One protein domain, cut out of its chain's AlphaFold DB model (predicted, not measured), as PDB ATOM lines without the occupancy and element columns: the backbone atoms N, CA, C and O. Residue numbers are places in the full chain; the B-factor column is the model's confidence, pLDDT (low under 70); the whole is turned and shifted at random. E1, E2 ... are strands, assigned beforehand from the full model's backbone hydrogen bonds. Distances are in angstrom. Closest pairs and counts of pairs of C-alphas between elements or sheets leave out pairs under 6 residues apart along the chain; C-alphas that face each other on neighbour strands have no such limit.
ATOM      1  N   ALA A  19       0.770 -10.691   4.407       85.38
ATOM      2  CA  ALA A  19      -0.335  -9.744   4.344       85.38
ATOM      3  C   ALA A  19      -0.116  -8.626   5.375       85.38
ATOM      4  O   ALA A  19       0.056  -8.889   6.566       85.38
ATOM      5  N   GLN A  20      -0.131  -7.375   4.926       89.19
ATOM      6  CA  GLN A  20      -0.128  -6.178   5.764       89.19
ATOM      7  C   GLN A  20      -1.540  -5.591   5.787       89.19
ATOM      8  O   GLN A  20      -2.114  -5.309   4.735       89.19
ATOM      9  N   ASN A  21      -2.100  -5.367   6.977       90.50
ATOM     10  CA  ASN A  21      -3.356  -4.633   7.101       90.50
ATOM     11  C   ASN A  21      -3.094  -3.139   6.854       90.50
ATOM     12  O   ASN A  21      -2.390  -2.478   7.625       90.50
ATOM     13  N   ILE A  22      -3.674  -2.614   5.779       92.94
ATOM     14  CA  ILE A  22      -3.539  -1.207   5.373       92.94
ATOM     15  C   ILE A  22      -4.752  -0.365   5.772       92.94
ATOM     16  O   ILE A  22      -4.773   0.832   5.511       92.94
ATOM     17  N   SER A  23      -5.741  -0.968   6.432       93.19
ATOM     18  CA  SER A  23      -6.983  -0.307   6.816       93.19
ATOM     19  C   SER A  23      -6.762   0.868   7.775       93.19
ATOM     20  O   SER A  23      -5.844   0.861   8.603       93.19
ATOM     21  N   THR A  24      -7.620   1.879   7.678       90.38
ATOM     22  CA  THR A  24      -7.676   3.026   8.597       90.38
ATOM     23  C   THR A  24      -8.340   2.625   9.912       90.38
ATOM     24  O   THR A  24      -9.311   1.883   9.892       90.38
ATOM     25  N   GLY A  25      -7.909   3.123  11.071       75.19
ATOM     26  CA  GLY A  25      -8.724   3.062  12.290       75.19
ATOM     27  C   GLY A  25      -8.951   1.688  12.906       75.19
ATOM     28  O   GLY A  25     -10.010   1.462  13.480       75.19
ATOM     29  N   VAL A  26      -7.983   0.773  12.826       69.69
ATOM     30  CA  VAL A  26      -8.142  -0.641  13.238       69.69
ATOM     31  C   VAL A  26      -8.247  -0.881  14.754       69.69
ATOM     32  O   VAL A  26      -8.485  -2.012  15.183       69.69
ATOM     33  N   ASN A  27      -8.092   0.159  15.578       61.69
ATOM     34  CA  ASN A  27      -8.193   0.062  17.033       61.69
ATOM     35  C   ASN A  27      -9.648   0.249  17.505       61.69
ATOM     36  O   ASN A  27     -10.368   1.139  17.049       61.69
ATOM     37  N   ASN A  28     -10.075  -0.566  18.475       54.66
ATOM     38  CA  ASN A  28     -11.451  -0.609  19.002       54.66
ATOM     39  C   ASN A  28     -11.824   0.557  19.953       54.66
ATOM     40  O   ASN A  28     -12.880   0.518  20.580       54.66
ATOM     41  N   SER A  29     -10.983   1.581  20.104       55.50
ATOM     42  CA  SER A  29     -11.176   2.644  21.107       55.50
ATOM     43  C   SER A  29     -12.227   3.682  20.681       55.50
ATOM     44  O   SER A  29     -12.516   3.821  19.500       55.50
ATOM     45  N   ALA A  30     -12.845   4.418  21.605       58.50
ATOM     46  CA  ALA A  30     -13.829   5.456  21.260       58.50
ATOM     47  C   ALA A  30     -13.282   6.474  20.227       58.50
ATOM     48  O   ALA A  30     -12.071   6.646  20.105       58.50
ATOM     49  N   ALA A  31     -14.169   7.120  19.459       69.38
ATOM     50  CA  ALA A  31     -13.786   8.200  18.544       69.38
ATOM     51  C   ALA A  31     -12.951   9.282  19.261       69.38
ATOM     52  O   ALA A  31     -13.169   9.541  20.443       69.38
ATOM     53  N   GLY A  32     -12.005   9.904  18.551       74.12
ATOM     54  CA  GLY A  32     -11.081  10.909  19.087       74.12
ATOM     55  C   GLY A  32      -9.715  10.359  19.518       74.12
ATOM     56  O   GLY A  32      -9.063  10.948  20.374       74.12
ATOM     57  N   GLN A  33      -9.275   9.228  18.960       83.06
ATOM     58  CA  GLN A  33      -7.976   8.612  19.270       83.06
ATOM     59  C   GLN A  33      -7.016   8.741  18.094       83.06
ATOM     60  O   GLN A  33      -7.432   8.557  16.948       83.06
ATOM     61  N   ALA A  34      -5.743   9.029  18.379       84.25
ATOM     62  CA  ALA A  34      -4.707   9.107  17.355       84.25
ATOM     63  C   ALA A  34      -4.617   7.784  16.582       84.25
ATOM     64  O   ALA A  34      -4.644   6.697  17.161       84.25
ATOM     65  N   GLU A  35      -4.523   7.885  15.264       84.12
ATOM     66  CA  GLU A  35      -4.342   6.751  14.375       84.12
ATOM     67  C   GLU A  35      -2.896   6.260  14.458       84.12
ATOM     68  O   GLU A  35      -1.957   6.973  14.108       84.12
ATOM     69  N   THR A  36      -2.710   5.023  14.917       76.38
ATOM     70  CA  THR A  36      -1.378   4.454  15.162       76.38
ATOM     71  C   THR A  36      -0.907   3.505  14.066       76.38
ATOM     72  O   THR A  36       0.250   3.093  14.081       76.38
ATOM     73  N   ASN A  37      -1.754   3.142  13.099       79.38
ATOM     74  CA  ASN A  37      -1.415   2.215  12.020       79.38
ATOM     75  C   ASN A  37      -0.634   2.903  10.884       79.38
ATOM     76  O   ASN A  37      -0.819   2.577   9.717       79.38
ATOM     77  N   GLY A  38       0.226   3.876  11.205       83.50
ATOM     78  CA  GLY A  38       1.163   4.494  10.258       83.50
ATOM     79  C   GLY A  38       0.513   5.262   9.104       83.50
ATOM     80  O   GLY A  38       1.056   5.248   7.996       83.50
ATOM     81  N   TRP A  39      -0.643   5.880   9.355       91.81
ATOM     82  CA  TRP A  39      -1.255   6.866   8.466       91.81
ATOM     83  C   TRP A  39      -0.747   8.271   8.792       91.81
ATOM     84  O   TRP A  39      -0.541   8.608   9.956       91.81
ATOM     85  N   THR A  40      -0.606   9.106   7.770       93.19
ATOM     86  CA  THR A  40      -0.324  10.542   7.911       93.19
ATOM     87  C   THR A  40      -1.317  11.348   7.092       93.19
ATOM     88  O   THR A  40      -1.721  10.908   6.012       93.19
ATOM     89  N   VAL A  41      -1.683  12.532   7.584       92.88
ATOM     90  CA  VAL A  41      -2.507  13.487   6.837       92.88
ATOM     91  C   VAL A  41      -1.742  14.783   6.662       92.88
ATOM     92  O   VAL A  41      -1.163  15.300   7.616       92.88
ATOM     93  N   THR A  42      -1.761  15.325   5.451       94.31
ATOM     94  CA  THR A  42      -1.137  16.609   5.141       94.31
ATOM     95  C   THR A  42      -2.155  17.551   4.508       94.31
ATOM     96  O   THR A  42      -2.878  17.156   3.597       94.31
ATOM     97  N   ASN A  43      -2.188  18.804   4.959       89.94
ATOM     98  CA  ASN A  43      -2.868  19.907   4.277       89.94
ATOM     99  C   ASN A  43      -1.835  21.005   3.996       89.94
ATOM    100  O   ASN A  43      -1.296  21.614   4.923       89.94
ATOM    101  N   GLY A  44      -1.502  21.213   2.721       86.06
ATOM    102  CA  GLY A  44      -0.402  22.095   2.329       86.06
ATOM    103  C   GLY A  44       0.941  21.611   2.889       86.06
ATOM    104  O   GLY A  44       1.381  20.509   2.572       86.06
ATOM    105  N   SER A  45       1.599  22.431   3.711       80.56
ATOM    106  CA  SER A  45       2.868  22.097   4.379       80.56
ATOM    107  C   SER A  45       2.698  21.468   5.766       80.56
ATOM    108  O   SER A  45       3.679  21.029   6.364       80.56
ATOM    109  N   SER A  46       1.477  21.449   6.303       86.50
ATOM    110  CA  SER A  46       1.198  20.978   7.660       86.50
ATOM    111  C   SER A  46       0.899  19.486   7.644       86.50
ATOM    112  O   SER A  46      -0.101  19.066   7.062       86.50
ATOM    113  N   THR A  47       1.742  18.693   8.303       89.44
ATOM    114  CA  THR A  47       1.543  17.247   8.477       89.44
ATOM    115  C   THR A  47       1.099  16.958   9.901       89.44
ATOM    116  O   THR A  47       1.714  17.437  10.854       89.44
ATOM    117  N   THR A  48       0.055  16.150  10.051       87.06
ATOM    118  CA  THR A  48      -0.473  15.727  11.347       87.06
ATOM    119  C   THR A  48      -0.674  14.217  11.395       87.06
ATOM    120  O   THR A  48      -0.879  13.544  10.377       87.06
ATOM    121  N   THR A  49      -0.618  13.670  12.610       88.56
ATOM    122  CA  THR A  49      -1.131  12.326  12.879       88.56
ATOM    123  C   THR A  49      -2.656  12.384  12.778       88.56
ATOM    124  O   THR A  49      -3.258  13.206  13.471       88.56
ATOM    125  N   PRO A  50      -3.296  11.554  11.935       90.94
ATOM    126  CA  PRO A  50      -4.746  11.497  11.879       90.94
ATOM    127  C   PRO A  50      -5.334  10.999  13.194       90.94
ATOM    128  O   PRO A  50      -4.670  10.342  13.993       90.94
ATOM    129  N   PHE A  51      -6.626  11.226  13.366       90.31
ATOM    130  CA  PHE A  51      -7.418  10.690  14.457       90.31
ATOM    131  C   PHE A  51      -8.580   9.886  13.899       90.31
ATOM    132  O   PHE A  51      -9.197  10.263  12.905       90.31
ATOM    133  N   THR A  52      -8.892   8.780  14.562       89.19
ATOM    134  CA  THR A  52     -10.133   8.046  14.328       89.19
ATOM    135  C   THR A  52     -11.311   8.880  14.800       89.19
ATOM    136  O   THR A  52     -11.305   9.395  15.918       89.19
ATOM    137  N   VAL A  53     -12.344   9.000  13.976       85.44
ATOM    138  CA  VAL A  53     -13.567   9.733  14.314       85.44
ATOM    139  C   VAL A  53     -14.786   8.823  14.205       85.44
ATOM    140  O   VAL A  53     -14.742   7.756  13.586       85.44
ATOM    141  N   ALA A  54     -15.865   9.197  14.890       75.75
ATOM    142  CA  ALA A  54     -17.122   8.469  14.792       75.75
ATOM    143  C   ALA A  54     -17.701   8.651  13.386       75.75
ATOM    144  O   ALA A  54     -17.509   9.696  12.765       75.75
ATOM    145  N   SER A  55     -18.452   7.661  12.907       71.88
ATOM    146  CA  SER A  55     -19.351   7.901  11.783       71.88
ATOM    147  C   SER A  55     -20.348   8.987  12.174       71.88
ATOM    148  O   SER A  55     -20.943   8.937  13.254       71.88
ATOM    149  N   TYR A  56     -20.564   9.936  11.282       66.88
ATOM    150  CA  TYR A  56     -21.628  10.917  11.410       66.88
ATOM    151  C   TYR A  56     -22.989  10.201  11.342       66.88
ATOM    152  O   TYR A  56     -23.148   9.179  10.665       66.88
ATOM    153  N   GLY A  57     -23.985  10.725  12.052       64.25
ATOM    154  CA  GLY A  57     -25.325  10.143  12.062       64.25
ATOM    155  C   GLY A  57     -25.988  10.127  10.675       64.25
ATOM    156  O   GLY A  57     -25.803  11.038   9.869       64.25
ATOM    157  N   SER A  58     -26.808   9.101  10.424       58.00
ATOM    158  CA  SER A  58     -27.801   8.966   9.332       58.00
ATOM    159  C   SER A  58     -27.349   8.937   7.860       58.00
ATOM    160  O   SER A  58     -28.147   8.493   7.037       58.00
ATOM    161  N   TYR A  59     -26.120   9.317   7.501       58.19
ATOM    162  CA  TYR A  59     -25.726   9.445   6.077       58.19
ATOM    163  C   TYR A  59     -24.455   8.680   5.661       58.19
ATOM    164  O   TYR A  59     -24.117   8.649   4.481       58.19
ATOM    165  N   TRP A  60     -23.767   8.023   6.600       70.06
ATOM    166  CA  TRP A  60     -22.379   7.582   6.428       70.06
ATOM    167  C   TRP A  60     -22.228   6.075   6.602       70.06
ATOM    168  O   TRP A  60     -23.040   5.420   7.257       70.06
ATOM    169  N   GLN A  61     -21.165   5.510   6.034       72.12
ATOM    170  CA  GLN A  61     -20.883   4.088   6.176       72.12
ATOM    171  C   GLN A  61     -20.723   3.666   7.652       72.12
ATOM    172  O   GLN A  61     -20.051   4.372   8.413       72.12
ATOM    173  N   PRO A  62     -21.254   2.490   8.059       72.94
ATOM    174  CA  PRO A  62     -21.007   1.935   9.386       72.94
ATOM    175  C   PRO A  62     -19.508   1.743   9.645       72.94
ATOM    176  O   PRO A  62     -18.823   1.031   8.909       72.94
ATOM    177  N   THR A  63     -19.016   2.344  10.727       78.75
ATOM    178  CA  THR A  63     -17.659   2.135  11.247       78.75
ATOM    179  C   THR A  63     -17.727   1.629  12.694       78.75
ATOM    180  O   THR A  63     -18.433   2.247  13.490       78.75
ATOM    181  N   PRO A  64     -16.995   0.567  13.080       80.81
ATOM    182  CA  PRO A  64     -16.025  -0.156  12.267       80.81
ATOM    183  C   PRO A  64     -16.683  -0.962  11.142       80.81
ATOM    184  O   PRO A  64     -17.736  -1.568  11.324       80.81
ATOM    185  N   ILE A  65     -16.033  -0.988   9.980       84.38
ATOM    186  CA  ILE A  65     -16.490  -1.796   8.849       84.38
ATOM    187  C   ILE A  65     -16.253  -3.268   9.187       84.38
ATOM    188  O   ILE A  65     -15.129  -3.677   9.499       84.38
ATOM    189  N   GLN A  66     -17.314  -4.072   9.129       81.75
ATOM    190  CA  GLN A  66     -17.234  -5.508   9.382       81.75
ATOM    191  C   GLN A  66     -16.205  -6.164   8.441       81.75
ATOM    192  O   GLN A  66     -16.180  -5.892   7.247       81.75
ATOM    193  N   GLY A  67     -15.331  -7.017   8.983       80.44
ATOM    194  CA  GLY A  67     -14.286  -7.723   8.226       80.44
ATOM    195  C   GLY A  67     -12.900  -7.071   8.283       80.44
ATOM    196  O   GLY A  67     -11.931  -7.768   8.563       80.44
ATOM    197  N   CYS A  68     -12.787  -5.750   8.110       83.56
ATOM    198  CA  CYS A  68     -11.492  -5.041   8.169       83.56
ATOM    199  C   CYS A  68     -11.301  -4.177   9.423       83.56
ATOM    200  O   CYS A  68     -10.192  -3.718   9.689       83.56
ATOM    201  N   LYS A  69     -12.373  -3.962  10.200       82.88
ATOM    202  CA  LYS A  69     -12.418  -3.069  11.370       82.88
ATOM    203  C   LYS A  69     -12.028  -1.622  11.053       82.88
ATOM    204  O   LYS A  69     -11.609  -0.897  11.948       82.88
ATOM    205  N   ALA A  70     -12.174  -1.205   9.794       89.56
ATOM    206  CA  ALA A  70     -11.743   0.114   9.366       89.56
ATOM    207  C   ALA A  70     -12.670   1.227   9.876       89.56
ATOM    208  O   ALA A  70     -13.873   1.000  10.044       89.56
ATOM    209  N   ARG A  71     -12.130   2.429  10.100       88.81
ATOM    210  CA  ARG A  71     -12.881   3.602  10.585       88.81
ATOM    211  C   ARG A  71     -12.484   4.873   9.852       88.81
ATOM    212  O   ARG A  71     -11.413   4.931   9.249       88.81
ATOM    213  N   TRP A  72     -13.347   5.884   9.935       89.62
ATOM    214  CA  TRP A  72     -13.053   7.224   9.442       89.62
ATOM    215  C   TRP A  72     -11.832   7.781  10.165       89.62
ATOM    216  O   TRP A  72     -11.778   7.755  11.398       89.62
ATOM    217  N   ILE A  73     -10.875   8.290   9.395       92.12
ATOM    218  CA  ILE A  73      -9.781   9.101   9.915       92.12
ATOM    219  C   ILE A  73      -9.888  10.536   9.410       92.12
ATOM    220  O   ILE A  73     -10.358  10.788   8.298       92.12
ATOM    221  N   ASN A  74      -9.452  11.468  10.248       90.38
ATOM    222  CA  ASN A  74      -9.525  12.906  10.024       90.38
ATOM    223  C   ASN A  74      -8.237  13.571  10.566       90.38
ATOM    224  O   ASN A  74      -7.648  13.045  11.512       90.38
ATOM    225  N   PRO A  75      -7.746  14.690   9.997       90.56
ATOM    226  CA  PRO A  75      -6.594  15.439  10.522       90.56
ATOM    227  C   PRO A  75      -6.732  15.933  11.973       90.56
ATOM    228  O   PRO A  75      -5.711  16.246  12.585       90.56
ATOM    229  N   THR A  76      -7.951  16.035  12.522       88.31
ATOM    230  CA  THR A  76      -8.200  16.478  13.906       88.31
ATOM    231  C   THR A  76      -9.155  15.530  14.642       88.31
ATOM    232  O   THR A  76      -9.869  14.738  14.029       88.31
ATOM    233  N   VAL A  77      -9.179  15.605  15.979       85.19
ATOM    234  CA  VAL A  77     -10.086  14.805  16.833       85.19
ATOM    235  C   VAL A  77     -11.557  15.214  16.722       85.19
ATOM    236  O   VAL A  77     -12.439  14.420  17.047       85.19
ATOM    237  N   SER A  78     -11.825  16.451  16.303       82.50
ATOM    238  CA  SER A  78     -13.157  17.052  16.306       82.50
ATOM    239  C   SER A  78     -13.705  17.113  14.893       82.50
ATOM    240  O   SER A  78     -13.251  17.903  14.072       82.50
ATOM    241  N   VAL A  79     -14.714  16.298  14.624       77.50
ATOM    242  CA  VAL A  79     -15.539  16.402  13.421       77.50
ATOM    243  C   VAL A  79     -16.143  17.811  13.317       77.50
ATOM    244  O   VAL A  79     -16.675  18.310  14.309       77.50
ATOM    245  N   GLY A  80     -16.065  18.448  12.146       82.94
ATOM    246  CA  GLY A  80     -16.633  19.786  11.928       82.94
ATOM    247  C   GLY A  80     -15.700  20.949  12.270       82.94
ATOM    248  O   GLY A  80     -16.133  22.097  12.302       82.94
ATOM    249  N   ALA A  81     -14.429  20.662  12.554       86.56
ATOM    250  CA  ALA A  81     -13.400  21.662  12.842       86.56
ATOM    251  C   ALA A  81     -12.307  21.707  11.759       86.56
ATOM    252  O   ALA A  81     -11.230  22.264  11.988       86.56
ATOM    253  N   GLN A  82     -12.536  21.073  10.607       88.50
ATOM    254  CA  GLN A  82     -11.578  21.068   9.509       88.50
ATOM    255  C   GLN A  82     -11.666  22.386   8.736       88.50
ATOM    256  O   GLN A  82     -12.713  23.021   8.666       88.50
ATOM    257  N   THR A  83     -10.548  22.827   8.166       91.50
ATOM    258  CA  THR A  83     -10.548  23.970   7.250       91.50
ATOM    259  C   THR A  83     -10.790  23.446   5.837       91.50
ATOM    260  O   THR A  83     -10.074  22.527   5.442       91.50
ATOM    261  N   PRO A  84     -11.721  24.015   5.051       94.88
ATOM    262  CA  PRO A  84     -11.895  23.626   3.653       94.88
ATOM    263  C   PRO A  84     -10.569  23.673   2.881       94.88
ATOM    264  O   PRO A  84      -9.754  24.581   3.076       94.88
ATOM    265  N   GLY A  85     -10.327  22.697   2.005       95.06
ATOM    266  CA  GLY A  85      -9.059  22.584   1.282       95.06
ATOM    267  C   GLY A  85      -8.679  21.157   0.902       95.06
ATOM    268  O   GLY A  85      -9.462  20.224   1.035       95.06
ATOM    269  N   PHE A  86      -7.457  20.976   0.397       96.38
ATOM    270  CA  PHE A  86      -6.975  19.665  -0.035       96.38
ATOM    271  C   PHE A  86      -6.213  18.948   1.075       96.38
ATOM    272  O   PHE A  86      -5.163  19.412   1.521       96.38
ATOM    273  N   TYR A  87      -6.691  17.760   1.420       96.81
ATOM    274  CA  TYR A  87      -6.066  16.863   2.377       96.81
ATOM    275  C   TYR A  87      -5.494  15.643   1.667       96.81
ATOM    276  O   TYR A  87      -6.163  14.998   0.859       96.81
ATOM    277  N   VAL A  88      -4.241  15.326   1.972       97.62
ATOM    278  CA  VAL A  88      -3.520  14.172   1.442       97.62
ATOM    279  C   VAL A  88      -3.372  13.135   2.546       97.62
ATOM    280  O   VAL A  88      -2.712  13.388   3.548       97.62
ATOM    281  N   TYR A  89      -3.967  11.968   2.340       97.19
ATOM    282  CA  TYR A  89      -3.883  10.797   3.204       97.19
ATOM    283  C   TYR A  89      -2.835   9.843   2.650       97.19
ATOM    284  O   TYR A  89      -2.976   9.391   1.515       97.19
ATOM    285  N   GLU A  90      -1.814   9.504   3.434       96.69
ATOM    286  CA  GLU A  90      -0.790   8.536   3.034       96.69
ATOM    287  C   GLU A  90      -0.697   7.358   4.005       96.69
ATOM    288  O   GLU A  90      -0.655   7.541   5.223       96.69
ATOM    289  N   ARG A  91      -0.578   6.148   3.447       94.94
ATOM    290  CA  ARG A  91      -0.225   4.924   4.173       94.94
ATOM    291  C   ARG A  91       1.004   4.283   3.562       94.94
ATOM    292  O   ARG A  91       0.988   3.927   2.386       94.94
ATOM    293  N   ILE A  92       2.042   4.098   4.375       94.50
ATOM    294  CA  ILE A  92       3.271   3.414   3.962       94.50
ATOM    295  C   ILE A  92       3.067   1.895   3.967       94.50
ATOM    296  O   ILE A  92       2.568   1.330   4.937       94.50
ATOM    297  N   ILE A  93       3.526   1.246   2.900       94.81
ATOM    298  CA  ILE A  93       3.650  -0.201   2.755       94.81
ATOM    299  C   ILE A  93       5.134  -0.495   2.567       94.81
ATOM    300  O   ILE A  93       5.746  -0.053   1.593       94.81
ATOM    301  N   ASN A  94       5.726  -1.222   3.509       92.81
ATOM    302  CA  ASN A  94       7.148  -1.529   3.443       92.81
ATOM    303  C   ASN A  94       7.361  -2.801   2.613       92.81
ATOM    304  O   ASN A  94       6.874  -3.871   2.987       92.81
ATOM    305  N   VAL A  95       8.060  -2.672   1.485       91.44
ATOM    306  CA  VAL A  95       8.479  -3.784   0.628       91.44
ATOM    307  C   VAL A  95       9.961  -4.072   0.905       91.44
ATOM    308  O   VAL A  95      10.800  -3.229   0.578       91.44
ATOM    309  N   PRO A  96      10.310  -5.242   1.478       86.00
ATOM    310  CA  PRO A  96      11.694  -5.606   1.776       86.00
ATOM    311  C   PRO A  96      12.612  -5.535   0.552       86.00
ATOM    312  O   PRO A  96      12.186  -5.809  -0.569       86.00
ATOM    313  N   ALA A  97      13.898  -5.251   0.782       77.19
ATOM    314  CA  ALA A  97      14.926  -5.177  -0.265       77.19
ATOM    315  C   ALA A  97      15.113  -6.485  -1.059       77.19
ATOM    316  O   ALA A  97      15.669  -6.479  -2.153       77.19
ATOM    317  N   SER A  98      14.671  -7.622  -0.518       75.56
ATOM    318  CA  SER A  98      14.849  -8.925  -1.149       75.56
ATOM    319  C   SER A  98      13.750  -9.914  -0.755       75.56
ATOM    320  O   SER A  98      13.177  -9.839   0.331       75.56
ATOM    321  N   GLY A  99      13.496 -10.901  -1.622       75.00
ATOM    322  CA  GLY A  99      12.559 -12.006  -1.366       75.00
ATOM    323  C   GLY A  99      11.085 -11.704  -1.652       75.00
ATOM    324  O   GLY A  99      10.237 -12.558  -1.387       75.00
ATOM    325  N   VAL A 100      10.776 -10.525  -2.198       85.62
ATOM    326  CA  VAL A 100       9.444 -10.147  -2.684       85.62
ATOM    327  C   VAL A 100       9.557  -9.767  -4.152       85.62
ATOM    328  O   VAL A 100      10.382  -8.928  -4.504       85.62
ATOM    329  N   LYS A 101       8.712 -10.369  -4.990       85.44
ATOM    330  CA  LYS A 101       8.645 -10.062  -6.427       85.44
ATOM    331  C   LYS A 101       7.456  -9.189  -6.792       85.44
ATOM    332  O   LYS A 101       7.505  -8.456  -7.768       85.44
ATOM    333  N   ALA A 102       6.378  -9.259  -6.013       92.00
ATOM    334  CA  ALA A 102       5.187  -8.484  -6.302       92.00
ATOM    335  C   ALA A 102       4.481  -8.000  -5.038       92.00
ATOM    336  O   ALA A 102       4.481  -8.671  -4.006       92.00
ATOM    337  N   LEU A 103       3.860  -6.832  -5.159       95.69
ATOM    338  CA  LEU A 103       2.949  -6.241  -4.190       95.69
ATOM    339  C   LEU A 103       1.542  -6.304  -4.777       95.69
ATOM    340  O   LEU A 103       1.278  -5.675  -5.801       95.69
ATOM    341  N   THR A 104       0.645  -7.035  -4.126       96.88
ATOM    342  CA  THR A 104      -0.775  -7.062  -4.479       96.88
ATOM    343  C   THR A 104      -1.565  -6.262  -3.462       96.88
ATOM    344  O   THR A 104      -1.476  -6.507  -2.267       96.88
ATOM    345  N   LEU A 105      -2.355  -5.306  -3.926       97.19
ATOM    346  CA  LEU A 105      -3.273  -4.545  -3.094       97.19
ATOM    347  C   LEU A 105      -4.689  -5.042  -3.327       97.19
ATOM    348  O   LEU A 105      -5.089  -5.258  -4.472       97.19
ATOM    349  N   ASN A 106      -5.443  -5.179  -2.243       96.75
ATOM    350  CA  ASN A 106      -6.852  -5.520  -2.284       96.75
ATOM    351  C   ASN A 106      -7.599  -4.679  -1.247       96.75
ATOM    352  O   ASN A 106      -7.617  -5.012  -0.059       96.75
ATOM    353  N   PHE A 107      -8.165  -3.551  -1.681       96.69
ATOM    354  CA  PHE A 107      -8.829  -2.614  -0.777       96.69
ATOM    355  C   PHE A 107     -10.000  -1.866  -1.411       96.69
ATOM    356  O   PHE A 107     -10.174  -1.831  -2.625       96.69
ATOM    357  N   GLN A 108     -10.797  -1.244  -0.555       96.38
ATOM    358  CA  GLN A 108     -11.868  -0.322  -0.902       96.38
ATOM    359  C   GLN A 108     -11.658   0.985  -0.135       96.38
ATOM    360  O   GLN A 108     -11.036   0.985   0.934       96.38
ATOM    361  N   VAL A 109     -12.197   2.091  -0.650       95.75
ATOM    362  CA  VAL A 109     -12.100   3.405   0.004       95.75
ATOM    363  C   VAL A 109     -13.447   4.102   0.107       95.75
ATOM    364  O   VAL A 109     -14.323   3.887  -0.726       95.75
ATOM    365  N   SER A 110     -13.597   4.971   1.099       93.81
ATOM    366  CA  SER A 110     -14.691   5.943   1.179       93.81
ATOM    367  C   SER A 110     -14.130   7.317   1.543       93.81
ATOM    368  O   SER A 110     -13.065   7.419   2.156       93.81
ATOM    369  N   TYR A 111     -14.819   8.367   1.123       93.25
ATOM    370  CA  TYR A 111     -14.451   9.765   1.325       93.25
ATOM    371  C   TYR A 111     -15.728  10.605   1.436       93.25
ATOM    372  O   TYR A 111     -16.788  10.167   0.990       93.25
ATOM    373  N   ASP A 112     -15.619  11.763   2.084       87.94
ATOM    374  CA  ASP A 112     -16.746  12.669   2.331       87.94
ATOM    375  C   ASP A 112     -17.102  13.486   1.075       87.94
ATOM    376  O   ASP A 112     -18.092  13.225   0.400       87.94
ATOM    377  N   ASP A 113     -16.221  14.403   0.689       91.62
ATOM    378  CA  ASP A 113     -16.458  15.327  -0.416       91.62
ATOM    379  C   ASP A 113     -15.921  14.792  -1.758       91.62
ATOM    380  O   ASP A 113     -16.441  13.837  -2.338       91.62
ATOM    381  N   VAL A 114     -14.858  15.401  -2.296       95.12
ATOM    382  CA  VAL A 114     -14.372  15.118  -3.649       95.12
ATOM    383  C   VAL A 114     -13.021  14.425  -3.587       95.12
ATOM    384  O   VAL A 114     -12.005  15.025  -3.227       95.12
ATOM    385  N   LEU A 115     -12.975  13.160  -4.008       96.69
ATOM    386  CA  LEU A 115     -11.715  12.466  -4.255       96.69
ATOM    387  C   LEU A 115     -11.056  13.041  -5.514       96.69
ATOM    388  O   LEU A 115     -11.468  12.769  -6.638       96.69
ATOM    389  N   THR A 116     -10.012  13.843  -5.320       97.75
ATOM    390  CA  THR A 116      -9.241  14.467  -6.403       97.75
ATOM    391  C   THR A 116      -8.287  13.472  -7.056       97.75
ATOM    392  O   THR A 116      -8.103  13.488  -8.270       97.75
ATOM    393  N   SER A 117      -7.657  12.611  -6.255       98.19
ATOM    394  CA  SER A 117      -6.816  11.528  -6.762       98.19
ATOM    395  C   SER A 117      -6.705  10.385  -5.759       98.19
ATOM    396  O   SER A 117      -6.770  10.583  -4.545       98.19
ATOM    397  N   LEU A 118      -6.493   9.182  -6.284       98.62
ATOM    398  CA  LEU A 118      -6.043   8.017  -5.537       98.62
ATOM    399  C   LEU A 118      -4.902   7.394  -6.335       98.62
ATOM    400  O   LEU A 118      -5.031   7.179  -7.536       98.62
ATOM    401  N   GLU A 119      -3.775   7.134  -5.689       98.44
ATOM    402  CA  GLU A 119      -2.583   6.645  -6.368       98.44
ATOM    403  C   GLU A 119      -1.759   5.709  -5.486       98.44
ATOM    404  O   GLU A 119      -1.754   5.797  -4.256       98.44
ATOM    405  N   LEU A 120      -1.047   4.800  -6.145       98.31
ATOM    406  CA  LEU A 120       0.015   4.002  -5.558       98.31
ATOM    407  C   LEU A 120       1.353   4.636  -5.939       98.31
ATOM    408  O   LEU A 120       1.704   4.719  -7.114       98.31
ATOM    409  N   VAL A 121       2.106   5.080  -4.942       98.06
ATOM    410  CA  VAL A 121       3.372   5.786  -5.128       98.06
ATOM    411  C   VAL A 121       4.520   4.812  -4.860       98.06
ATOM    412  O   VAL A 121       4.682   4.382  -3.711       98.06
ATOM    413  N   PRO A 122       5.305   4.429  -5.881       97.00
ATOM    414  CA  PRO A 122       6.505   3.630  -5.675       97.00
ATOM    415  C   PRO A 122       7.610   4.457  -4.993       97.00
ATOM    416  O   PRO A 122       7.595   5.687  -5.067       97.00
ATOM    417  N   PRO A 123       8.613   3.808  -4.374       94.94
ATOM    418  CA  PRO A 123       9.779   4.506  -3.827       94.94
ATOM    419  C   PRO A 123      10.596   5.215  -4.918       94.94
ATOM    420  O   PRO A 123      11.260   6.213  -4.646       94.94
ATOM    421  N   THR A 124      10.538   4.710  -6.153       89.69
ATOM    422  CA  THR A 124      11.169   5.290  -7.339       89.69
ATOM    423  C   THR A 124      10.227   5.200  -8.541       89.69
ATOM    424  O   THR A 124       9.522   4.207  -8.729       89.69
ATOM    425  N   GLY A 125      10.235   6.232  -9.386       89.94
ATOM    426  CA  GLY A 125       9.380   6.319 -10.574       89.94
ATOM    427  C   GLY A 125       8.082   7.109 -10.353       89.94
ATOM    428  O   GLY A 125       7.893   7.716  -9.298       89.94
ATOM    429  N   PRO A 126       7.206   7.158 -11.371       95.12
ATOM    430  CA  PRO A 126       5.968   7.924 -11.310       95.12
ATOM    431  C   PRO A 126       4.920   7.244 -10.424       95.12
ATOM    432  O   PRO A 126       4.885   6.017 -10.305       95.12
ATOM    433  N   ALA A 127       4.030   8.049  -9.844       97.62
ATOM    434  CA  ALA A 127       2.848   7.538  -9.165       97.62
ATOM    435  C   ALA A 127       1.909   6.831 -10.157       97.62
ATOM    436  O   ALA A 127       1.801   7.216 -11.321       97.62
ATOM    437  N   ILE A 128       1.242   5.780  -9.682       97.88
ATOM    438  CA  ILE A 128       0.341   4.935 -10.463       97.88
ATOM    439  C   ILE A 128      -1.097   5.299 -10.078       97.88
ATOM    440  O   ILE A 128      -1.496   5.009  -8.946       97.88
ATOM    441  N   PRO A 129      -1.890   5.908 -10.976       98.25
ATOM    442  CA  PRO A 129      -3.276   6.249 -10.681       98.25
ATOM    443  C   PRO A 129      -4.118   5.002 -10.395       98.25
ATOM    444  O   PRO A 129      -4.013   3.989 -11.087       98.25
ATOM    445  N   LEU A 130      -4.988   5.096  -9.397       97.88
ATOM    446  CA  LEU A 130      -5.982   4.091  -9.042       97.88
ATOM    447  C   LEU A 130      -7.375   4.710  -9.166       97.88
ATOM    448  O   LEU A 130      -7.579   5.883  -8.864       97.88
ATOM    449  N   THR A 131      -8.350   3.918  -9.600       96.06
ATOM    450  CA  THR A 131      -9.734   4.384  -9.755       96.06
ATOM    451  C   THR A 131     -10.592   3.848  -8.619       96.06
ATOM    452  O   THR A 131     -10.659   2.638  -8.415       96.06
ATOM    453  N   ALA A 132     -11.273   4.745  -7.909       95.94
ATOM    454  CA  ALA A 132     -12.308   4.398  -6.945       95.94
ATOM    455  C   ALA A 132     -13.673   4.769  -7.526       95.94
ATOM    456  O   ALA A 132     -13.899   5.916  -7.904       95.94
ATOM    457  N   VAL A 133     -14.580   3.796  -7.599       94.38
ATOM    458  CA  VAL A 133     -15.965   4.017  -8.034       94.38
ATOM    459  C   VAL A 133     -16.882   3.694  -6.870       94.38
ATOM    460  O   VAL A 133     -16.994   2.530  -6.482       94.38
ATOM    461  N   ASN A 134     -17.513   4.715  -6.297       90.00
ATOM    462  CA  ASN A 134     -18.421   4.560  -5.170       90.00
ATOM    463  C   ASN A 134     -19.833   4.268  -5.696       90.00
ATOM    464  O   ASN A 134     -20.353   5.051  -6.490       90.00
ATOM    465  N   PRO A 135     -20.475   3.161  -5.278       86.06
ATOM    466  CA  PRO A 135     -21.825   2.834  -5.733       86.06
ATOM    467  C   PRO A 135     -22.859   3.841  -5.215       86.06
ATOM    468  O   PRO A 135     -23.914   4.017  -5.821       86.06
ATOM    469  N   LYS A 136     -22.561   4.480  -4.077       86.38
ATOM    470  CA  LYS A 136     -23.327   5.555  -3.445       86.38
ATOM    471  C   LYS A 136     -22.358   6.497  -2.719       86.38
ATOM    472  O   LYS A 136     -21.316   6.013  -2.264       86.38
ATOM    473  N   PRO A 137     -22.693   7.790  -2.564       83.69
ATOM    474  CA  PRO A 137     -21.925   8.705  -1.719       83.69
ATOM    475  C   PRO A 137     -21.689   8.101  -0.332       83.69
ATOM    476  O   PRO A 137     -22.595   7.472   0.210       83.69
ATOM    477  N   TYR A 138     -20.483   8.262   0.215       84.25
ATOM    478  CA  TYR A 138     -20.080   7.790   1.551       84.25
ATOM    479  C   TYR A 138     -19.978   6.274   1.766       84.25
ATOM    480  O   TYR A 138     -19.523   5.854   2.831       84.25
ATOM    481  N   TYR A 139     -20.340   5.433   0.792       88.25
ATOM    482  CA  TYR A 139     -20.124   3.981   0.851       88.25
ATOM    483  C   TYR A 139     -18.728   3.627   0.344       88.25
ATOM    484  O   TYR A 139     -18.186   4.343  -0.496       88.25
ATOM    485  N   LEU A 140     -18.172   2.490   0.783       91.88
ATOM    486  CA  LEU A 140     -16.965   1.941   0.160       91.88
ATOM    487  C   LEU A 140     -17.130   1.837  -1.353       91.88
ATOM    488  O   LEU A 140     -18.170   1.407  -1.857       91.88
ATOM    489  N   SER A 141     -16.057   2.172  -2.055       95.31
ATOM    490  CA  SER A 141     -15.904   1.935  -3.477       95.31
ATOM    491  C   SER A 141     -16.077   0.459  -3.827       95.31
ATOM    492  O   SER A 141     -15.939  -0.428  -2.980       95.31
ATOM    493  N   ASN A 142     -16.269   0.173  -5.112       95.75
ATOM    494  CA  ASN A 142     -15.976  -1.150  -5.649       95.75
ATOM    495  C   ASN A 142     -14.552  -1.581  -5.253       95.75
ATOM    496  O   ASN A 142     -13.679  -0.743  -4.998       95.75
ATOM    497  N   GLN A 143     -14.335  -2.895  -5.186       96.44
ATOM    498  CA  GLN A 143     -13.038  -3.473  -4.848       96.44
ATOM    499  C   GLN A 143     -11.959  -2.991  -5.823       96.44
ATOM    500  O   GLN A 143     -12.110  -3.114  -7.037       96.44
ATOM    501  N   ILE A 144     -10.862  -2.473  -5.278       97.81
ATOM    502  CA  ILE A 144      -9.666  -2.099  -6.026       97.81
ATOM    503  C   ILE A 144      -8.645  -3.214  -5.824       97.81
ATOM    504  O   ILE A 144      -8.196  -3.470  -4.702       97.81
ATOM    505  N   THR A 145      -8.281  -3.873  -6.924       97.06
ATOM    506  CA  THR A 145      -7.247  -4.908  -6.947       97.06
ATOM    507  C   THR A 145      -6.169  -4.526  -7.947       97.06
ATOM    508  O   THR A 145      -6.457  -4.264  -9.112       97.06
ATOM    509  N   THR A 146      -4.917  -4.486  -7.499       96.25
ATOM    510  CA  THR A 146      -3.767  -4.226  -8.373       96.25
ATOM    511  C   THR A 146      -2.573  -5.044  -7.916       96.25
ATOM    512  O   THR A 146      -2.365  -5.214  -6.718       96.25
ATOM    513  N   THR A 147      -1.786  -5.542  -8.864       96.00
ATOM    514  CA  THR A 147      -0.536  -6.251  -8.595       96.00
ATOM    515  C   THR A 147       0.587  -5.531  -9.313       96.00
ATOM    516  O   THR A 147       0.512  -5.300 -10.518       96.00
ATOM    517  N   GLN A 148       1.622  -5.169  -8.566       95.56
ATOM    518  CA  GLN A 148       2.805  -4.496  -9.080       95.56
ATOM    519  C   GLN A 148       4.016  -5.401  -8.945       95.56
ATOM    520  O   GLN A 148       4.264  -5.932  -7.866       95.56
ATOM    521  N   ASP A 149       4.788  -5.526 -10.021       91.44
ATOM    522  CA  ASP A 149       6.152  -6.041  -9.946       91.44
ATOM    523  C   ASP A 149       7.010  -5.043  -9.153       91.44
ATOM    524  O   ASP A 149       7.122  -3.871  -9.524       91.44
ATOM    525  N   VAL A 150       7.581  -5.478  -8.034       90.81
ATOM    526  CA  VAL A 150       8.383  -4.610  -7.155       90.81
ATOM    527  C   VAL A 150       9.883  -4.747  -7.394       90.81
ATOM    528  O   VAL A 150      10.682  -4.129  -6.688       90.81
ATOM    529  N   CYS A 151      10.288  -5.521  -8.395       83.00
ATOM    530  CA  CYS A 151      11.688  -5.727  -8.708       83.00
ATOM    531  C   CYS A 151      12.359  -4.430  -9.163       83.00
ATOM    532  O   CYS A 151      11.862  -3.701 -10.019       83.00
ATOM    533  N   GLY A 152      13.474  -4.089  -8.506       78.19
ATOM    534  CA  GLY A 152      14.151  -2.796  -8.670       78.19
ATOM    535  C   GLY A 152      13.432  -1.600  -8.024       78.19
ATOM    536  O   GLY A 152      13.912  -0.474  -8.138       78.19
ATOM    537  N   ARG A 153      12.305  -1.820  -7.335       86.19
ATOM    538  CA  ARG A 153      11.484  -0.792  -6.669       86.19
ATOM    539  C   ARG A 153      11.172  -1.179  -5.221       86.19
ATOM    540  O   ARG A 153      10.038  -1.066  -4.761       86.19
ATOM    541  N   THR A 154      12.166  -1.673  -4.494       86.94
ATOM    542  CA  THR A 154      12.025  -2.051  -3.080       86.94
ATOM    543  C   THR A 154      12.074  -0.828  -2.162       86.94
ATOM    544  O   THR A 154      12.698   0.175  -2.502       86.94
ATOM    545  N   GLY A 155      11.452  -0.908  -0.985       90.31
ATOM    546  CA  GLY A 155      11.379   0.181  -0.011       90.31
ATOM    547  C   GLY A 155       9.945   0.602   0.309       90.31
ATOM    548  O   GLY A 155       9.013  -0.201   0.253       90.31
ATOM    549  N   ASN A 156       9.771   1.874   0.669       94.94
ATOM    550  CA  ASN A 156       8.484   2.413   1.105       94.94
ATOM    551  C   ASN A 156       7.598   2.765  -0.092       94.94
ATOM    552  O   ASN A 156       7.754   3.820  -0.705       94.94
ATOM    553  N   TRP A 157       6.634   1.898  -0.377       97.19
ATOM    554  CA  TRP A 157       5.496   2.225  -1.227       97.19
ATOM    555  C   TRP A 157       4.461   3.000  -0.419       97.19
ATOM    556  O   TRP A 157       4.400   2.866   0.806       97.19
ATOM    557  N   LYS A 158       3.626   3.803  -1.079       97.25
ATOM    558  CA  LYS A 158       2.533   4.510  -0.407       97.25
ATOM    559  C   LYS A 158       1.226   4.377  -1.161       97.25
ATOM    560  O   LYS A 158       1.201   4.560  -2.371       97.25
ATOM    561  N   ILE A 159       0.134   4.153  -0.442       97.94
ATOM    562  CA  ILE A 159      -1.192   4.516  -0.951       97.94
ATOM    563  C   ILE A 159      -1.405   5.979  -0.589       97.94
ATOM    564  O   ILE A 159      -1.274   6.331   0.584       97.94
ATOM    565  N   ARG A 160      -1.709   6.815  -1.582       98.12
ATOM    566  CA  ARG A 160      -2.007   8.233  -1.396       98.12
ATOM    567  C   ARG A 160      -3.399   8.551  -1.922       98.12
ATOM    568  O   ARG A 160      -3.686   8.300  -3.088       98.12
ATOM    569  N   ALA A 161      -4.237   9.145  -1.084       98.31
ATOM    570  CA  ALA A 161      -5.518   9.713  -1.488       98.31
ATOM    571  C   ALA A 161      -5.507  11.223  -1.255       98.31
ATOM    572  O   ALA A 161      -5.123  11.678  -0.181       98.31
ATOM    573  N   LYS A 162      -5.937  12.004  -2.245       97.94
ATOM    574  CA  LYS A 162      -6.142  13.446  -2.116       97.94
ATOM    575  C   LYS A 162      -7.635  13.729  -2.137       97.94
ATOM    576  O   LYS A 162      -8.284  13.504  -3.157       97.94
ATOM    577  N   VAL A 163      -8.162  14.226  -1.026       96.81
ATOM    578  CA  VAL A 163      -9.575  14.579  -0.868       96.81
ATOM    579  C   VAL A 163      -9.676  16.091  -0.709       96.81
ATOM    580  O   VAL A 163      -8.942  16.685   0.080       96.81
ATOM    581  N   GLN A 164     -10.543  16.721  -1.487       96.81
ATOM    582  CA  GLN A 164     -10.883  18.127  -1.329       96.81
ATOM    583  C   GLN A 164     -12.074  18.233  -0.394       96.81
ATOM    584  O   GLN A 164     -13.137  17.731  -0.740       96.81
ATOM    585  N   TYR A 165     -11.891  18.898   0.740       94.50
ATOM    586  CA  TYR A 165     -12.969  19.243   1.655       94.50
ATOM    587  C   TYR A 165     -13.615  20.543   1.197       94.50
ATOM    588  O   TYR A 165     -12.918  21.547   1.003       94.50
ATOM    589  N   ILE A 166     -14.922  20.502   0.972       95.25
ATOM    590  CA  ILE A 166     -15.734  21.636   0.527       95.25
ATOM    591  C   ILE A 166     -16.221  22.429   1.739       95.25
ATOM    592  O   ILE A 166     -16.333  23.654   1.659       95.25
ATOM    593  N   ASP A 167     -16.451  21.758   2.866       91.94
ATOM    594  CA  ASP A 167     -16.855  22.380   4.120       91.94
ATOM    595  C   ASP A 167     -15.937  21.982   5.295       91.94
ATOM    596  O   ASP A 167     -14.755  21.677   5.116       91.94
ATOM    597  N   VAL A 168     -16.441  22.142   6.521       89.69
ATOM    598  CA  VAL A 168     -15.690  21.884   7.756       89.69
ATOM    599  C   VAL A 168     -15.764  20.429   8.215       89.69
ATOM    600  O   VAL A 168     -15.158  20.096   9.236       89.69
ATOM    601  N   LEU A 169     -16.522  19.592   7.508       88.06
ATOM    602  CA  LEU A 169     -16.590  18.153   7.671       88.06
ATOM    603  C   LEU A 169     -15.592  17.488   6.719       88.06
ATOM    604  O   LEU A 169     -15.008  18.095   5.823       88.06
ATOM    605  N   GLY A 170     -15.293  16.234   7.016       87.94
ATOM    606  CA  GLY A 170     -14.376  15.477   6.195       87.94
ATOM    607  C   GLY A 170     -14.012  14.135   6.789       87.94
ATOM    608  O   GLY A 170     -14.087  13.894   8.002       87.94
ATOM    609  N   GLY A 171     -13.526  13.261   5.925       90.75
ATOM    610  CA  GLY A 171     -12.796  12.084   6.343       90.75
ATOM    611  C   GLY A 171     -12.332  11.244   5.170       90.75
ATOM    612  O   GLY A 171     -12.718  11.450   4.016       90.75
ATOM    613  N   PHE A 172     -11.522  10.251   5.502       93.88
ATOM    614  CA  PHE A 172     -11.156   9.183   4.590       93.88
ATOM    615  C   PHE A 172     -11.241   7.834   5.301       93.88
ATOM    616  O   PHE A 172     -10.905   7.713   6.483       93.88
ATOM    617  N   ILE A 173     -11.687   6.815   4.575       93.38
ATOM    618  CA  ILE A 173     -11.620   5.416   4.986       93.38
ATOM    619  C   ILE A 173     -10.856   4.636   3.930       93.38
ATOM    620  O   ILE A 173     -11.156   4.737   2.742       93.38
ATOM    621  N   LEU A 174      -9.973   3.752   4.390       95.06
ATOM    622  CA  LEU A 174      -9.477   2.634   3.601       95.06
ATOM    623  C   LEU A 174      -9.728   1.330   4.357       95.06
ATOM    624  O   LEU A 174      -9.434   1.226   5.545       95.06
ATOM    625  N   CYS A 175     -10.247   0.326   3.660       94.25
ATOM    626  CA  CYS A 175     -10.512  -1.008   4.188       94.25
ATOM    627  C   CYS A 175      -9.875  -2.040   3.255       94.25
ATOM    628  O   CYS A 175     -10.285  -2.159   2.102       94.25
ATOM    629  N   GLY A 176      -8.860  -2.766   3.722       94.94
ATOM    630  CA  GLY A 176      -8.200  -3.784   2.908       94.94
ATOM    631  C   GLY A 176      -6.805  -4.178   3.370       94.94
ATOM    632  O   GLY A 176      -6.345  -3.790   4.448       94.94
ATOM    633  N   ASN A 177      -6.135  -4.949   2.514       94.75
ATOM    634  CA  ASN A 177      -4.826  -5.539   2.777       94.75
ATOM    635  C   ASN A 177      -3.855  -5.314   1.607       94.75
ATOM    636  O   ASN A 177      -4.258  -5.099   0.461       94.75
ATOM    637  N   ALA A 178      -2.568  -5.394   1.925       95.31
ATOM    638  CA  ALA A 178      -1.465  -5.435   0.980       95.31
ATOM    639  C   ALA A 178      -0.702  -6.754   1.151       95.31
ATOM    640  O   ALA A 178      -0.111  -6.996   2.200       95.31
ATOM    641  N   ASP A 179      -0.693  -7.593   0.125       95.38
ATOM    642  CA  ASP A 179      -0.015  -8.882   0.120       95.38
ATOM    643  C   ASP A 179       1.340  -8.769  -0.579       95.38
ATOM    644  O   ASP A 179       1.436  -8.426  -1.759       95.38
ATOM    645  N   LEU A 180       2.404  -9.100   0.149       93.44
ATOM    646  CA  LEU A 180       3.741  -9.249  -0.414       93.44
ATOM    647  C   LEU A 180       3.921 -10.677  -0.919       93.44
ATOM    648  O   LEU A 180       4.020 -11.624  -0.129       93.44
ATOM    649  N   ILE A 181       3.983 -10.822  -2.240       90.31
ATOM    650  CA  ILE A 181       4.175 -12.105  -2.905       90.31
ATOM    651  C   ILE A 181       5.659 -12.441  -2.906       90.31
ATOM    652  O   ILE A 181       6.478 -11.759  -3.537       90.31
ATOM    653  N   LYS A 182       5.997 -13.542  -2.230       84.88
ATOM    654  CA  LYS A 182       7.361 -14.065  -2.224       84.88
ATOM    655  C   LYS A 182       7.799 -14.473  -3.623       84.88
ATOM    656  O   LYS A 182       7.058 -15.089  -4.391       84.88
ATOM    657  N   GLY A 183       9.042 -14.158  -3.926       74.19
ATOM    658  CA  GLY A 183       9.696 -14.571  -5.150       74.19
ATOM    659  C   GLY A 183      11.009 -13.842  -5.326       74.19
ATOM    660  O   GLY A 183      11.246 -12.801  -4.712       74.19
TER     661      GLY A 183
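This is residues 19 to 183 of the 340 residues of an uncharacterized protein of Ferruginibacter sp (UniProt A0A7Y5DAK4). The domain is a sandwich, two twisted antiparallel sheets face to face: five strands in the order E3, E2, E4, E8, E6 and four in the order E1, E9, E5, E7, their strands only 24 degrees off each other. The loops of residues 22 to 38 and 49 to 84 gather mainly at the side of E1, E2 and E3, while residues 125 to 133 run along the opposite side, by E6 and E7. The printed part has 165 residues with nine named strands, E1 to E9 along the chain, and no named helix; the class is all strand, though the strands hold 70 of the 165 residues. The whole is compact, with a radius of gyration of the C-alphas of 15.3 A and spans of 46 by 34 by 29 A.

In the larger sheet, E4, residues 85 to 95, and E8, residues 155 to 165, are antiparallel inner strands at 162 degrees, with N 89 and O 161 2.8 A apart. E6, residues 114 to 121, is an edge strand antiparallel to E8, with N 119 and O 160 2.9 A apart. On the other side of E4 is E2, residues 39 to 43, with N 42 and O 88 2.9 A apart. E2 forms a hairpin with the edge strand E3, residues 46 to 48, where N 48 and O 41 are 2.9 A apart. In the second sheet, E9, residues 172 to 182, and E5, residues 100 to 111, are antiparallel inner strands at 169 degrees, with N 179 and O 104 2.7 A apart. Its edge strands are E1, residues 19 to 21, with N 20 and O 178 of E9 2.8 A apart, and E7, residues 144 to 149, with N 146 and O 105 of E5 3.1 A apart. The parts of the two sheets that face each other are 12.5 A apart, centre to centre; the closest C-alphas of E4 and E9 are those of Val 95 and Leu 180, 7.3 A apart. E3 and E7 are apart.

E1 begins at C-alpha 19, (-0.335, -9.744, 4.344). E4 begins at C-alpha 85, (-9.059, 22.584, 1.282), and is 31.7 A long; E5 is 31.4 A, E8 31.0 A and E9 30.5 A. E9 ends at C-alpha 182, (7.361, -14.065, -2.224).

The C-alphas farthest apart are those of Ser 58 and Ser 98, 47.4 A. The printed part has no cut. The links E1 to E2, E3 to E4 and E6 to E7 are long. Outside the named strands, residues 51 to 52 pair antiparallel with residues 33 to 34 and 73 to 74. The mean pLDDT of the printed part is 88.4; residues 26 to 31 and 56 to 59 are under 70.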